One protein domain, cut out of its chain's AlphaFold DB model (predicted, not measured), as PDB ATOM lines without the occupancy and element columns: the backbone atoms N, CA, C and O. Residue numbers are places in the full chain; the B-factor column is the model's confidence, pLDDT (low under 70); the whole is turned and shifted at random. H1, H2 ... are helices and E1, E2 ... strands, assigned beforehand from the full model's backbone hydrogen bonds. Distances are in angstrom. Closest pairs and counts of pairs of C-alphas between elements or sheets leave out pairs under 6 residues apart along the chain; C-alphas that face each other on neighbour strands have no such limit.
ATOM      1  N   ALA A 286     192.173 512.766 416.048       88.75
ATOM      2  CA  ALA A 286     192.683 512.271 414.784       88.75
ATOM      3  C   ALA A 286     194.126 511.808 414.981       88.75
ATOM      4  O   ALA A 286     194.988 512.592 415.390       88.75
ATOM      5  N   CYS A 287     194.367 510.532 414.701       91.69
ATOM      6  CA  CYS A 287     195.693 509.965 414.599       91.69
ATOM      7  C   CYS A 287     196.129 509.955 413.141       91.69
ATOM      8  O   CYS A 287     195.624 509.173 412.333       91.69
ATOM      9  N   CYS A 288     197.077 510.823 412.811       89.81
ATOM     10  CA  CYS A 288     197.610 510.947 411.468       89.81
ATOM     11  C   CYS A 288     198.827 510.033 411.310       89.81
ATOM     12  O   CYS A 288     199.850 510.244 411.959       89.81
ATOM     13  N   VAL A 289     198.733 509.040 410.429       88.31
ATOM     14  CA  VAL A 289     199.851 508.175 410.025       88.31
ATOM     15  C   VAL A 289     200.145 508.376 408.538       88.31
ATOM     16  O   VAL A 289     199.306 508.873 407.791       88.31
ATOM     17  N   SER A 290     201.323 507.970 408.060       78.81
ATOM     18  CA  SER A 290     201.710 508.178 406.650       78.81
ATOM     19  C   SER A 290     200.758 507.523 405.639       78.81
ATOM     20  O   SER A 290     200.660 507.950 404.490       78.81
ATOM     21  N   THR A 291     200.019 506.497 406.059       81.62
ATOM     22  CA  THR A 291     199.096 505.733 405.211       81.62
ATOM     23  C   THR A 291     197.636 506.180 405.311       81.62
ATOM     24  O   THR A 291     196.805 505.678 404.552       81.62
ATOM     25  N   GLY A 292     197.299 507.110 406.210       85.75
ATOM     26  CA  GLY A 292     195.920 507.542 406.416       85.75
ATOM     27  C   GLY A 292     195.667 508.169 407.784       85.75
ATOM     28  O   GLY A 292     196.572 508.651 408.455       85.75
ATOM     29  N   CYS A 293     194.404 508.170 408.192       90.12
ATOM     30  CA  CYS A 293     194.006 508.650 409.503       90.12
ATOM     31  C   CYS A 293     192.953 507.739 410.114       90.12
ATOM     32  O   CYS A 293     192.084 507.230 409.401       90.12
ATOM     33  N   ASP A 294     193.032 507.580 411.431       90.12
ATOM     34  CA  ASP A 294     192.009 506.926 412.233       90.12
ATOM     35  C   ASP A 294     191.715 507.744 413.500       90.12
ATOM     36  O   ASP A 294     192.544 508.541 413.943       90.12
ATOM     37  N   ASN A 295     190.532 507.569 414.085       83.81
ATOM     38  CA  ASN A 295     190.187 508.206 415.356       83.81
ATOM     39  C   ASN A 295     190.641 507.302 416.496       83.81
ATOM     40  O   ASN A 295     189.942 506.361 416.871       83.81
ATOM     41  N   LEU A 296     191.809 507.613 417.043       82.00
ATOM     42  CA  LEU A 296     192.424 506.875 418.137       82.00
ATOM     43  C   LEU A 296     192.601 507.799 419.340       82.00
ATOM     44  O   LEU A 296     192.533 509.027 419.244       82.00
ATOM     45  N   ILE A 297     192.857 507.209 420.495       77.38
ATOM     46  CA  ILE A 297     193.426 507.970 421.608       77.38
ATOM     47  C   ILE A 297     194.913 508.224 421.379       77.38
ATOM     48  O   ILE A 297     195.562 507.502 420.622       77.38
ATOM     49  N   GLU A 298     195.450 509.226 422.072       80.44
ATOM     50  CA  GLU A 298     196.849 509.656 421.961       80.44
ATOM     51  C   GLU A 298     197.826 508.485 422.105       80.44
ATOM     52  O   GLU A 298     198.623 508.228 421.208       80.44
ATOM     53  N   THR A 299     197.652 507.662 423.140       72.62
ATOM     54  CA  THR A 299     198.534 506.516 423.409       72.62
ATOM     55  C   THR A 299     198.497 505.440 422.320       72.62
ATOM     56  O   THR A 299     199.518 504.834 422.005       72.62
ATOM     57  N   GLN A 300     197.334 505.194 421.712       78.12
ATOM     58  CA  GLN A 300     197.213 504.270 420.579       78.12
ATOM     59  C   GLN A 300     197.854 504.846 419.318       78.12
ATOM     60  O   GLN A 300     198.418 504.094 418.526       78.12
ATOM     61  N   CYS A 301     197.775 506.164 419.141       85.50
ATOM     62  CA  CYS A 301     198.405 506.846 418.027       85.50
ATOM     63  C   CYS A 301     199.934 506.808 418.120       85.50
ATOM     64  O   CYS A 301     200.600 506.439 417.152       85.50
ATOM     65  N   ASP A 302     200.478 507.082 419.306       80.38
ATOM     66  CA  ASP A 302     201.916 507.020 419.570       80.38
ATOM     67  C   ASP A 302     202.477 505.616 419.309       80.38
ATOM     68  O   ASP A 302     203.546 505.462 418.714       80.38
ATOM     69  N   LEU A 303     201.728 504.569 419.684       79.56
ATOM     70  CA  LEU A 303     202.134 503.172 419.498       79.56
ATOM     71  C   LEU A 303     202.344 502.800 418.021       79.56
ATOM     72  O   LEU A 303     203.189 501.960 417.710       79.56
ATOM     73  N   ILE A 304     201.582 503.412 417.113       82.38
ATOM     74  CA  ILE A 304     201.705 503.190 415.665       82.38
ATOM     75  C   ILE A 304     202.586 504.241 414.976       82.38
ATOM     76  O   ILE A 304     202.647 504.273 413.747       82.38
ATOM     77  N   GLY A 305     203.279 505.084 415.751       81.75
ATOM     78  CA  GLY A 305     204.131 506.159 415.239       81.75
ATOM     79  C   GLY A 305     203.350 507.273 414.540       81.75
ATOM     80  O   GLY A 305     203.892 507.936 413.658       81.75
ATOM     81  N   GLY A 306     202.070 507.438 414.877       86.69
ATOM     82  CA  GLY A 306     201.228 508.501 414.345       86.69
ATOM     83  C   GLY A 306     201.386 509.812 415.109       86.69
ATOM     84  O   GLY A 306     201.875 509.848 416.232       86.69
ATOM     85  N   SER A 307     200.943 510.905 414.491       87.31
ATOM     86  CA  SER A 307     200.817 512.210 415.138       87.31
ATOM     87  C   SER A 307     199.373 512.417 415.576       87.31
ATOM     88  O   SER A 307     198.472 512.488 414.737       87.31
ATOM     89  N   TRP A 308     199.150 512.536 416.881       88.38
ATOM     90  CA  TRP A 308     197.814 512.701 417.443       88.38
ATOM     91  C   TRP A 308     197.398 514.172 417.571       88.38
ATOM     92  O   TRP A 308     198.221 515.050 417.833       88.38
ATOM     93  N   THR A 309     196.101 514.449 417.410       81.75
ATOM     94  CA  THR A 309     195.523 515.786 417.608       81.75
ATOM     95  C   THR A 309     194.277 515.739 418.491       81.75
ATOM     96  O   THR A 309     193.295 515.058 418.193       81.75
ATOM     97  N   LEU A 310     194.287 516.504 419.587       76.75
ATOM     98  CA  LEU A 310     193.176 516.562 420.539       76.75
ATOM     99  C   LEU A 310     191.902 517.109 419.888       76.75
ATOM    100  O   LEU A 310     191.864 518.265 419.470       76.75
ATOM    101  N   SER A 311     190.833 516.303 419.891       70.12
ATOM    102  CA  SER A 311     189.528 516.653 419.301       70.12
ATOM    103  C   SER A 311     189.571 517.006 417.804       70.12
ATOM    104  O   SER A 311     188.634 517.636 417.310       70.12
ATOM    105  N   GLY A 312     190.640 516.626 417.096       71.44
ATOM    106  CA  GLY A 312     190.737 516.791 415.648       71.44
ATOM    107  C   GLY A 312     189.896 515.760 414.891       71.44
ATOM    108  O   GLY A 312     189.550 514.710 415.435       71.44
ATOM    109  N   SER A 313     189.560 516.049 413.635       84.12
ATOM    110  CA  SER A 313     189.038 515.061 412.684       84.12
ATOM    111  C   SER A 313     190.141 514.611 411.730       84.12
ATOM    112  O   SER A 313     191.167 515.269 411.585       84.12
ATOM    113  N   CYS A 314     189.930 513.508 411.012       83.88
ATOM    114  CA  CYS A 314     190.859 513.103 409.957       83.88
ATOM    115  C   CYS A 314     191.019 514.119 408.817       83.88
ATOM    116  O   CYS A 314     191.931 513.973 408.008       83.88
ATOM    117  N   ASP A 315     190.177 515.153 408.766       86.31
ATOM    118  CA  ASP A 315     190.361 516.291 407.867       86.31
ATOM    119  C   ASP A 315     191.490 517.229 408.338       86.31
ATOM    120  O   ASP A 315     192.012 518.003 407.535       86.31
ATOM    121  N   ASP A 316     191.879 517.154 409.618       82.19
ATOM    122  CA  ASP A 316     193.001 517.897 410.204       82.19
ATOM    123  C   ASP A 316     194.353 517.239 409.907       82.19
ATOM    124  O   ASP A 316     195.402 517.878 410.036       82.19
ATOM    125  N   CYS A 317     194.350 515.977 409.468       84.06
ATOM    126  CA  CYS A 317     195.556 515.346 408.967       84.06
ATOM    127  C   CYS A 317     195.948 515.994 407.645       84.06
ATOM    128  O   CYS A 317     195.158 516.050 406.698       84.06
ATOM    129  N   ALA A 318     197.197 516.457 407.561       76.19
ATOM    130  CA  ALA A 318     197.757 516.854 406.282       76.19
ATOM    131  C   ALA A 318     197.581 515.669 405.314       76.19
ATOM    132  O   ALA A 318     197.969 514.550 405.665       76.19
ATOM    133  N   PRO A 319     196.951 515.863 404.139       69.75
ATOM    134  CA  PRO A 319     196.772 514.770 403.199       69.75
ATOM    135  C   PRO A 319     198.149 514.172 402.900       69.75
ATOM    136  O   PRO A 319     199.084 514.959 402.708       69.75
ATOM    137  N   PRO A 320     198.287 512.830 402.862       67.31
ATOM    138  CA  PRO A 320     199.561 512.188 402.576       67.31
ATOM    139  C   PRO A 320     200.114 512.820 401.308       67.31
ATOM    140  O   PRO A 320     199.456 512.789 400.263       67.31
ATOM    141  N   CYS A 321     201.250 513.503 401.432       71.75
ATOM    142  CA  CYS A 321     201.809 514.249 400.326       71.75
ATOM    143  C   CYS A 321     202.520 513.231 399.439       71.75
ATOM    144  O   CYS A 321     203.571 512.747 399.835       71.75
ATOM    145  N   PRO A 322     202.024 512.897 398.232       79.00
ATOM    146  CA  PRO A 322     202.667 511.870 397.409       79.00
ATOM    147  C   PRO A 322     204.065 512.281 396.920       79.00
ATOM    148  O   PRO A 322     204.705 511.530 396.191       79.00
ATOM    149  N   ALA A 323     204.477 513.513 397.227       82.75
ATOM    150  CA  ALA A 323     205.781 514.071 396.930       82.75
ATOM    151  C   ALA A 323     206.749 514.025 398.127       82.75
ATOM    152  O   ALA A 323     207.909 514.341 397.911       82.75
ATOM    153  N   ASP A 324     206.286 513.659 399.327       84.50
ATOM    154  CA  ASP A 324     207.104 513.372 400.513       84.50
ATOM    155  C   ASP A 324     207.416 511.864 400.502       84.50
ATOM    156  O   ASP A 324     206.620 511.023 400.921       84.50
ATOM    157  N   ASN A 325     208.515 511.515 399.841       84.88
ATOM    158  CA  ASN A 325     208.941 510.147 399.588       84.88
ATOM    159  C   ASN A 325     209.749 509.554 400.751       84.88
ATOM    160  O   ASN A 325     209.847 508.324 400.820       84.88
ATOM    161  N   ASP A 326     210.333 510.371 401.636       85.75
ATOM    162  CA  ASP A 326     210.999 509.885 402.854       85.75
ATOM    163  C   ASP A 326     210.132 509.935 404.122       85.75
ATOM    164  O   ASP A 326     210.476 509.275 405.106       85.75
ATOM    165  N   ASN A 327     208.942 510.539 404.048       75.56
ATOM    166  CA  ASN A 327     207.978 510.712 405.138       75.56
ATOM    167  C   ASN A 327     208.524 511.556 406.300       75.56
ATOM    168  O   ASN A 327     208.153 511.316 407.455       75.56
ATOM    169  N   ASP A 328     209.405 512.521 406.029       78.81
ATOM    170  CA  ASP A 328     209.895 513.449 407.052       78.81
ATOM    171  C   ASP A 328     208.931 514.630 407.318       78.81
ATOM    172  O   ASP A 328     209.130 515.412 408.256       78.81
ATOM    173  N   GLY A 329     207.846 514.725 406.539       73.69
ATOM    174  CA  GLY A 329     206.826 515.765 406.633       73.69
ATOM    175  C   GLY A 329     207.144 517.031 405.832       73.69
ATOM    176  O   GLY A 329     206.392 518.011 405.921       73.69
ATOM    177  N   ILE A 330     208.235 517.055 405.061       81.69
ATOM    178  CA  ILE A 330     208.708 518.195 404.275       81.69
ATOM    179  C   ILE A 330     208.983 517.740 402.841       81.69
ATOM    180  O   ILE A 330     209.907 516.996 402.588       81.69
ATOM    181  N   VAL A 331     208.284 518.313 401.853       86.12
ATOM    182  CA  VAL A 331     208.647 518.095 400.439       86.12
ATOM    183  C   VAL A 331     209.928 518.871 400.101       86.12
ATOM    184  O   VAL A 331     209.887 520.081 399.832       86.12
ATOM    185  N   GLY A 332     211.059 518.174 400.141       90.56
ATOM    186  CA  GLY A 332     212.420 518.682 400.021       90.56
ATOM    187  C   GLY A 332     213.183 518.184 398.789       90.56
ATOM    188  O   GLY A 332     212.623 517.676 397.815       90.56
ATOM    189  N   ILE A 333     214.504 518.396 398.786       95.38
ATOM    190  CA  ILE A 333     215.361 517.886 397.703       95.38
ATOM    191  C   ILE A 333     215.629 516.390 397.885       95.38
ATOM    192  O   ILE A 333     215.837 515.678 396.906       95.38
ATOM    193  N   GLU A 334     215.586 515.924 399.126       96.06
ATOM    194  CA  GLU A 334     215.733 514.544 399.557       96.06
ATOM    195  C   GLU A 334     214.672 513.648 398.892       96.06
ATOM    196  O   GLU A 334     215.030 512.666 398.233       96.06
ATOM    197  N   ASP A 335     213.406 514.071 398.878       93.00
ATOM    198  CA  ASP A 335     212.325 513.357 398.187       93.00
ATOM    199  C   ASP A 335     212.520 513.252 396.680       93.00
ATOM    200  O   ASP A 335     212.208 512.232 396.055       93.00
ATOM    201  N   LEU A 336     213.027 514.326 396.070       93.81
ATOM    202  CA  LEU A 336     213.305 514.365 394.640       93.81
ATOM    203  C   LEU A 336     214.437 513.399 394.285       93.81
ATOM    204  O   LEU A 336     214.400 512.768 393.228       93.81
ATOM    205  N   LEU A 337     215.439 513.275 395.156       94.31
ATOM    206  CA  LEU A 337     216.534 512.332 394.963       94.31
ATOM    207  C   LEU A 337     216.042 510.885 395.055       94.31
ATOM    208  O   LEU A 337     216.429 510.086 394.205       94.31
ATOM    209  N   ILE A 338     215.138 510.568 395.989       91.69
ATOM    210  CA  ILE A 338     214.494 509.244 396.077       91.69
ATOM    211  C   ILE A 338     213.718 508.930 394.792       91.69
ATOM    212  O   ILE A 338     213.853 507.842 394.223       91.69
ATOM    213  N   LEU A 339     212.955 509.900 394.279       91.25
ATOM    214  CA  LEU A 339     212.208 509.737 393.033       91.25
ATOM    215  C   LEU A 339     213.135 509.487 391.833       91.25
ATOM    216  O   LEU A 339     212.863 508.605 391.020       91.25
ATOM    217  N   ILE A 340     214.233 510.235 391.711       91.81
ATOM    218  CA  ILE A 340     215.194 510.073 390.609       91.81
ATOM    219  C   ILE A 340     215.920 508.725 390.703       91.81
ATOM    220  O   ILE A 340     216.104 508.069 389.677       91.81
ATOM    221  N   ASP A 341     216.300 508.292 391.907       90.31
ATOM    222  CA  ASP A 341     216.963 506.999 392.123       90.31
ATOM    223  C   ASP A 341     216.050 505.826 391.715       90.31
ATOM    224  O   ASP A 341     216.495 504.841 391.120       90.31
ATOM    225  N   SER A 342     214.735 505.979 391.907       90.50
ATOM    226  CA  SER A 342     213.734 504.974 391.527       90.50
ATOM    227  C   SER A 342     213.554 504.768 390.010       90.50
ATOM    228  O   SER A 342     212.997 503.748 389.598       90.50
ATOM    229  N   TRP A 343     214.044 505.675 389.152       91.50
ATOM    230  CA  TRP A 343     213.951 505.526 387.688       91.50
ATOM    231  C   TRP A 343     214.841 504.417 387.120       91.50
ATOM    232  O   TRP A 343     214.600 503.949 386.004       91.50
TER     233      TRP A 343
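What this domain is: This is residues 286 to 343 of the 347 residues of an uncharacterized protein of Phycisphaerae bacterium (UniProt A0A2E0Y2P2). A small sheet of three short strands, with the helix H1 over one face, makes one end of an elongated, two-ended shape; a long unnamed stretch, residues 311 to 332, leads from it to the helix H2 at the other end. H2 is well away from the sheet, and the two ends make a loose whole, the long stretch running between them. The printed part has 58 residues, with three named strands and two named helices in the order E1, E2, H1, E3, H2; the sheet runs E2, E1, E3, all antiparallel. The class is mixed, helices and strands, with under half of the printed residues, 28, in named elements. The radius of gyration of the C-alphas is 13.2 A, and the C-alphas span 39 by 21 by 14 A.

Where its parts are: Find C-alpha 286 at (192.683, 512.271, 414.784), where the printed part begins; from there strand E1 runs over residues 286 to 289, 9.5 A from first to last C-alpha. After residues 290 and 291, strand E2 covers residues 292 to 296, 12.2 A long, and it is the longest strand by residues. Residue 297 comes next, and then helix H1, residues 298 to 303, 8.7 A long; look for its start at C-alpha 298, at (196.849, 509.656, 421.961). Strand E3 follows over residues 307 to 310, 10.3 A long. Read on through residues 311 to 332, which hold no named element, to helix H2, residues 333 to 341, 12.3 A long and the longest helix by residues. It ends at C-alpha 341, at (216.963, 506.999, 392.123).

How they stand to each other: Begin at E1, the inner strand of the sheet. E1 and E2 are antiparallel neighbours and form a hairpin, with 140 degrees between their N-to-C directions. Look at the C-alphas of residues 288 and 293, which face each other at 4.7 A; N 287 and O 294, 2.8 A apart, are within hydrogen-bond range, as are N 289 and O 292 at 3.0 A. E1 and E3 are also antiparallel, at 173 degrees; the C-alphas of 287 and 308 face each other at 4.5 A, and N 307 and O 288, at 2.8 A, are within hydrogen-bond range. E2 and E3 are the edge strands. H1 is on the sheet at a height over the sheet of 8.3 A. It lies over E1 and E3, but only just, with 3 of its C-alphas falling on each, and it runs along the strands, at 11 degrees to E1 on the local plane. The closest C-alphas of H1 and E3 are those of Glu 298 and Trp 308, 5.5 A apart; those of H1 and E1 are Cys 301 and Cys 287, at 5.4 A. E2, H1 and E3 form a split strand-helix-strand unit, two strands running the same way with a helix between them in the chain and E1 between them in the sheet; its crossover is right-handed. H2 is not on the sheet, and it is apart from E1, E2 and H1. In H1 and H2 each O i to N i+4 pair is within hydrogen-bond range.

The domain as a whole: The two C-alphas farthest apart are those of Ser 311 and Trp 343, at 41.5 A. The printed part has no cut. The links E1 to E2, E2 to H1 and H1 to E3 are tight, while the link E3 to H2, with 22 residues, is long. The mean pLDDT of the printed part is 83.8; look at residues 319 to 320 for the two values under 70, where the model's confidence is low.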